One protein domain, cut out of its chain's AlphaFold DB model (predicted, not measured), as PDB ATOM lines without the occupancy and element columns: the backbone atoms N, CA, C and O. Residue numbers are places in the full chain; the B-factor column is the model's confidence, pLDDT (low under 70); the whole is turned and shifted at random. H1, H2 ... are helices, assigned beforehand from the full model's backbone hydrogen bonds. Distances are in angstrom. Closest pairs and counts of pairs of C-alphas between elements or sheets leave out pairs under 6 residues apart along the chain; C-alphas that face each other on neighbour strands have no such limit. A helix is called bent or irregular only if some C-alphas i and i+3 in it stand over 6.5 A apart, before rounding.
ATOM      1  N   ARG A   3      17.614   0.380 -38.372       97.31
ATOM      2  CA  ARG A   3      18.635   0.534 -37.324       97.31
ATOM      3  C   ARG A   3      18.819   1.998 -36.943       97.31
ATOM      4  O   ARG A   3      18.468   2.890 -37.715       97.31
ATOM      5  N   LYS A   4      19.439   2.240 -35.783       97.31
ATOM      6  CA  LYS A   4      19.878   3.584 -35.392       97.31
ATOM      7  C   LYS A   4      20.872   4.132 -36.426       97.31
ATOM      8  O   LYS A   4      21.735   3.394 -36.918       97.31
ATOM      9  N   GLY A   5      20.710   5.406 -36.765       96.31
ATOM     10  CA  GLY A   5      21.618   6.141 -37.635       96.31
ATOM     11  C   GLY A   5      22.960   6.402 -36.952       96.31
ATOM     12  O   GLY A   5      23.034   6.601 -35.738       96.31
ATOM     13  N   LEU A   6      24.018   6.388 -37.748       96.69
ATOM     14  CA  LEU A   6      25.386   6.715 -37.362       96.69
ATOM     15  C   LEU A   6      25.804   8.027 -38.032       96.69
ATOM     16  O   LEU A   6      25.167   8.484 -38.977       96.69
ATOM     17  N   ALA A   7      26.918   8.612 -37.589       96.31
ATOM     18  CA  ALA A   7      27.457   9.827 -38.207       96.31
ATOM     19  C   ALA A   7      27.734   9.653 -39.714       96.31
ATOM     20  O   ALA A   7      27.512  10.574 -40.495       96.31
ATOM     21  N   SER A   8      28.139   8.451 -40.141       96.62
ATOM     22  CA  SER A   8      28.331   8.108 -41.557       96.62
ATOM     23  C   SER A   8      27.041   8.129 -42.378       96.62
ATOM     24  O   SER A   8      27.101   8.195 -43.599       96.62
ATOM     25  N   ASP A   9      25.877   8.066 -41.728       97.75
ATOM     26  CA  ASP A   9      24.582   8.109 -42.402       97.75
ATOM     27  C   ASP A   9      24.067   9.549 -42.590       97.75
ATOM     28  O   ASP A   9      23.041   9.745 -43.238       97.75
ATOM     29  N   ILE A  10      24.746  10.571 -42.052       97.75
ATOM     30  CA  ILE A  10      24.270  11.963 -42.130       97.75
ATOM     31  C   ILE A  10      24.126  12.425 -43.580       97.75
ATOM     32  O   ILE A  10      23.109  13.019 -43.926       97.75
ATOM     33  N   GLU A  11      25.109  12.143 -44.432       97.25
ATOM     34  CA  GLU A  11      25.061  12.530 -45.844       97.25
ATOM     35  C   GLU A  11      23.875  11.885 -46.593       97.25
ATOM     36  O   GLU A  11      23.072  12.626 -47.170       97.25
ATOM     37  N   PRO A  12      23.664  10.552 -46.548       96.88
ATOM     38  CA  PRO A  12      22.502   9.953 -47.201       96.88
ATOM     39  C   PRO A  12      21.167  10.402 -46.585       96.88
ATOM     40  O   PRO A  12      20.201  10.608 -47.324       96.88
ATOM     41  N   ILE A  13      21.093  10.632 -45.268       97.69
ATOM     42  CA  ILE A  13      19.893  11.206 -44.635       97.69
ATOM     43  C   ILE A  13      19.627  12.621 -45.165       97.69
ATOM     44  O   ILE A  13      18.485  12.938 -45.502       97.69
ATOM     45  N   LEU A  14      20.659  13.463 -45.287       97.81
ATOM     46  CA  LEU A  14      20.540  14.827 -45.807       97.81
ATOM     47  C   LEU A  14      20.014  14.838 -47.249       97.81
ATOM     48  O   LEU A  14      19.182  15.681 -47.589       97.81
ATOM     49  N   MET A  15      20.448  13.890 -48.086       97.69
ATOM     50  CA  MET A  15      19.940  13.751 -49.456       97.69
ATOM     51  C   MET A  15      18.440  13.445 -49.485       97.69
ATOM     52  O   MET A  15      17.693  14.110 -50.209       97.69
ATOM     53  N   VAL A  16      17.991  12.479 -48.676       96.81
ATOM     54  CA  VAL A  16      16.566  12.129 -48.568       96.81
ATOM     55  C   VAL A  16      15.768  13.306 -48.017       96.81
ATOM     56  O   VAL A  16      14.750  13.678 -48.600       96.81
ATOM     57  N   TRP A  17      16.248  13.932 -46.941       97.19
ATOM     58  CA  TRP A  17      15.615  15.102 -46.339       97.19
ATOM     59  C   TRP A  17      15.446  16.233 -47.358       97.19
ATOM     60  O   TRP A  17      14.357  16.798 -47.460       97.19
ATOM     61  N   ARG A  18      16.479  16.531 -48.159       97.38
ATOM     62  CA  ARG A  18      16.432  17.592 -49.174       97.38
ATOM     63  C   ARG A  18      15.416  17.275 -50.265       97.38
ATOM     64  O   ARG A  18      14.574  18.119 -50.562       97.38
ATOM     65  N   ALA A  19      15.483  16.075 -50.839       97.19
ATOM     66  CA  ALA A  19      14.585  15.669 -51.916       97.19
ATOM     67  C   ALA A  19      13.119  15.658 -51.448       97.19
ATOM     68  O   ALA A  19      12.252  16.241 -52.099       97.19
ATOM     69  N   ALA A  20      12.853  15.073 -50.277       97.44
ATOM     70  CA  ALA A  20      11.516  15.034 -49.692       97.44
ATOM     71  C   ALA A  20      10.999  16.439 -49.349       97.44
ATOM     72  O   ALA A  20       9.837  16.746 -49.615       97.44
ATOM     73  N   SER A  21      11.860  17.313 -48.815       97.25
ATOM     74  CA  SER A  21      11.497  18.696 -48.488       97.25
ATOM     75  C   SER A  21      11.138  19.497 -49.737       97.25
ATOM     76  O   SER A  21      10.091  20.137 -49.749       97.25
ATOM     77  N   GLN A  22      11.947  19.411 -50.798       96.56
ATOM     78  CA  GLN A  22      11.661  20.055 -52.086       96.56
ATOM     79  C   GLN A  22      10.354  19.545 -52.706       96.56
ATOM     80  O   GLN A  22       9.584  20.334 -53.246       96.56
ATOM     81  N   GLN A  23      10.084  18.239 -52.620       97.44
ATOM     82  CA  GLN A  23       8.871  17.647 -53.184       97.44
ATOM     83  C   GLN A  23       7.611  18.054 -52.407       97.44
ATOM     84  O   GLN A  23       6.638  18.528 -53.000       97.44
ATOM     85  N   ALA A  24       7.617  17.886 -51.083       98.12
ATOM     86  CA  ALA A  24       6.467  18.186 -50.229       98.12
ATOM     87  C   ALA A  24       6.174  19.691 -50.161       98.12
ATOM     88  O   ALA A  24       5.016  20.107 -50.111       98.12
ATOM     89  N   HIS A  25       7.224  20.509 -50.213       97.75
ATOM     90  CA  HIS A  25       7.149  21.957 -50.082       97.75
ATOM     91  C   HIS A  25       7.620  22.662 -51.359       97.75
ATOM     92  O   HIS A  25       8.344  23.653 -51.295       97.75
ATOM     93  N   HIS A  26       7.198  22.173 -52.527       96.69
ATOM     94  CA  HIS A  26       7.556  22.738 -53.839       96.69
ATOM     95  C   HIS A  26       7.179  24.225 -54.006       96.69
ATOM     96  O   HIS A  26       7.699  24.902 -54.889       96.69
ATOM     97  N   PHE A  27       6.288  24.744 -53.156       97.75
ATOM     98  CA  PHE A  27       5.935  26.163 -53.074       97.75
ATOM     99  C   PHE A  27       7.012  27.032 -52.390       97.75
ATOM    100  O   PHE A  27       6.955  28.257 -52.486       97.75
ATOM    101  N   VAL A  28       7.990  26.433 -51.701       98.00
ATOM    102  CA  VAL A  28       9.131  27.124 -51.081       98.00
ATOM    103  C   VAL A  28      10.303  27.176 -52.072       98.00
ATOM    104  O   VAL A  28      10.675  26.135 -52.619       98.00
ATOM    105  N   PRO A  29      10.942  28.344 -52.293       97.44
ATOM    106  CA  PRO A  29      12.044  28.470 -53.248       97.44
ATOM    107  C   PRO A  29      13.235  27.559 -52.936       97.44
ATOM    108  O   PRO A  29      13.658  27.448 -51.786       97.44
ATOM    109  N   ASP A  30      13.876  27.008 -53.972       95.12
ATOM    110  CA  ASP A  30      15.036  26.119 -53.789       95.12
ATOM    111  C   ASP A  30      16.209  26.780 -53.044       95.12
ATOM    112  O   ASP A  30      16.967  26.125 -52.329       95.12
ATOM    113  N   SER A  31      16.351  28.102 -53.163       97.06
ATOM    114  CA  SER A  31      17.363  28.866 -52.428       97.06
ATOM    115  C   SER A  31      17.230  28.734 -50.912       97.06
ATOM    116  O   SER A  31      18.251  28.726 -50.230       97.06
ATOM    117  N   PHE A  32      16.008  28.596 -50.389       97.62
ATOM    118  CA  PHE A  32      15.771  28.395 -48.961       97.62
ATOM    119  C   PHE A  32      16.325  27.045 -48.489       97.62
ATOM    120  O   PHE A  32      17.080  26.989 -47.517       97.62
ATOM    121  N   TRP A  33      16.027  25.965 -49.219       96.12
ATOM    122  CA  TRP A  33      16.525  24.625 -48.901       96.12
ATOM    123  C   TRP A  33      18.046  24.559 -48.991       96.12
ATOM    124  O   TRP A  33      18.686  24.057 -48.070       96.12
ATOM    125  N   ARG A  34      18.637  25.138 -50.047       95.62
ATOM    126  CA  ARG A  34      20.100  25.240 -50.192       95.62
ATOM    127  C   ARG A  34      20.743  26.021 -49.048       95.62
ATOM    128  O   ARG A  34      21.752  25.573 -48.518       95.62
ATOM    129  N   GLY A  35      20.148  27.148 -48.656       97.56
ATOM    130  CA  GLY A  35      20.622  27.965 -47.536       97.56
ATOM    131  C   GLY A  35      20.493  27.283 -46.171       97.56
ATOM    132  O   GLY A  35      21.146  27.703 -45.226       97.56
ATOM    133  N   SER A  36      19.691  26.221 -46.072       96.56
ATOM    134  CA  SER A  36      19.475  25.471 -44.831       96.56
ATOM    135  C   SER A  36      20.393  24.254 -44.680       96.56
ATOM    136  O   SER A  36      20.457  23.691 -43.591       96.56
ATOM    137  N   LEU A  37      21.093  23.825 -45.741       97.06
ATOM    138  CA  LEU A  37      21.833  22.554 -45.744       97.06
ATOM    139  C   LEU A  37      22.902  22.480 -44.658       97.06
ATOM    140  O   LEU A  37      22.992  21.455 -43.992       97.06
ATOM    141  N   ASP A  38      23.657  23.559 -44.454       97.88
ATOM    142  CA  ASP A  38      24.712  23.598 -43.440       97.88
ATOM    143  C   ASP A  38      24.129  23.404 -42.033       97.88
ATOM    144  O   ASP A  38      24.515  22.486 -41.313       97.88
ATOM    145  N   THR A  39      23.086  24.162 -41.685       98.00
ATOM    146  CA  THR A  39      22.380  24.019 -40.405       98.00
ATOM    147  C   THR A  39      21.810  22.614 -40.212       98.00
ATOM    148  O   THR A  39      21.922  22.031 -39.131       98.00
ATOM    149  N   ILE A  40      21.193  22.040 -41.248       97.12
ATOM    150  CA  ILE A  40      20.593  20.708 -41.148       97.12
ATOM    151  C   ILE A  40      21.676  19.641 -40.965       97.12
ATOM    152  O   ILE A  40      21.535  18.776 -40.102       97.12
ATOM    153  N   GLN A  41      22.771  19.729 -41.719       97.69
ATOM    154  CA  GLN A  41      23.876  18.776 -41.662       97.69
ATOM    155  C   GLN A  41      24.678  18.867 -40.361       97.69
ATOM    156  O   GLN A  41      25.036  17.834 -39.802       97.69
ATOM    157  N   GLN A  42      24.980  20.080 -39.897       97.69
ATOM    158  CA  GLN A  42      25.923  20.316 -38.798       97.69
ATOM    159  C   GLN A  42      25.248  20.408 -37.427       97.69
ATOM    160  O   GLN A  42      25.892  20.156 -36.413       97.69
ATOM    161  N   VAL A  43      23.960  20.763 -37.374       96.94
ATOM    162  CA  VAL A  43      23.248  20.991 -36.105       96.94
ATOM    163  C   VAL A  43      22.079  20.033 -35.952       96.94
ATOM    164  O   VAL A  43      22.002  19.307 -34.960       96.94
ATOM    165  N   TYR A  44      21.173  20.006 -36.929       96.19
ATOM    166  CA  TYR A  44      19.893  19.318 -36.766       96.19
ATOM    167  C   TYR A  44      20.035  17.791 -36.787       96.19
ATOM    168  O   TYR A  44      19.620  17.121 -35.841       96.19
ATOM    169  N   LEU A  45      20.647  17.234 -37.838       96.94
ATOM    170  CA  LEU A  45      20.799  15.786 -37.991       96.94
ATOM    171  C   LEU A  45      21.696  15.159 -36.909       96.94
ATOM    172  O   LEU A  45      21.271  14.144 -36.360       96.94
ATOM    173  N   PRO A  46      22.859  15.733 -36.530       96.75
ATOM    174  CA  PRO A  46      23.684  15.191 -35.446       96.75
ATOM    175  C   PRO A  46      22.979  15.176 -34.086       96.75
ATOM    176  O   PRO A  46      23.263  14.311 -33.262       96.75
ATOM    177  N   SER A  47      22.067  16.124 -33.854       96.56
ATOM    178  CA  SER A  47      21.337  16.260 -32.587       96.56
ATOM    179  C   SER A  47      20.026  15.466 -32.545       96.56
ATOM    180  O   SER A  47      19.351  15.462 -31.519       96.56
ATOM    181  N   SER A  48      19.643  14.816 -33.647       96.19
ATOM    182  CA  SER A  48      18.386  14.071 -33.776       96.19
ATOM    183  C   SER A  48      18.595  12.565 -33.601       96.19
ATOM    184  O   SER A  48      19.602  12.006 -34.037       96.19
ATOM    185  N   ASP A  49      17.601  11.868 -33.045       96.31
ATOM    186  CA  ASP A  49      17.561  10.403 -33.075       96.31
ATOM    187  C   ASP A  49      17.091   9.913 -34.453       96.31
ATOM    188  O   ASP A  49      15.903   9.719 -34.714       96.31
TER     189      ASP A  49
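Overview. This is residues 3 to 49 of the 54 residues of an uncharacterized protein of Pseudoalteromonas luteoviolacea S4054 (UniProt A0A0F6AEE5). Two helices, H1 and then H2, lie side by side as an elongated helical hairpin, with a tight turn joining them at one end and both printed ends at the other. The printed part has 47 residues, is all helix, and has no named strand. It is only just compact, close to loose, with a radius of gyration of the C-alphas of 11.1 A and spans of 32 by 19 by 14 A.

Along the chain. Find C-alpha 7 at (27.457, 9.827, -38.207); from there H1, residues 7 to 24, runs 25.6 A, with a kink of 27 degrees near residue 14. It is only just irregular: C-alphas 8 and 11 are 7.0 A apart. H2, residues 30 to 44, runs 19.0 A to C-alpha 44 at (19.893, 19.318, -36.766), and is irregular, C-alphas 35 and 38 being 7.3 A apart.

Arrangement. Look at Leu 14 and Gln 41, the closest C-alphas, 6.6 A apart: here H1 and H2 touch. They run opposite ways at a shallow tilt of 31 degrees. O i to N i+4 pairs are within hydrogen-bond range in 12 of 14 in H1 and 9 of 11 in H2.

Size, cuts and confidence. The farthest C-alphas, of Arg 3 and Pro 29, are 32.8 A apart. The printed part has no cut, and no printed residue is under 70 in pLDDT.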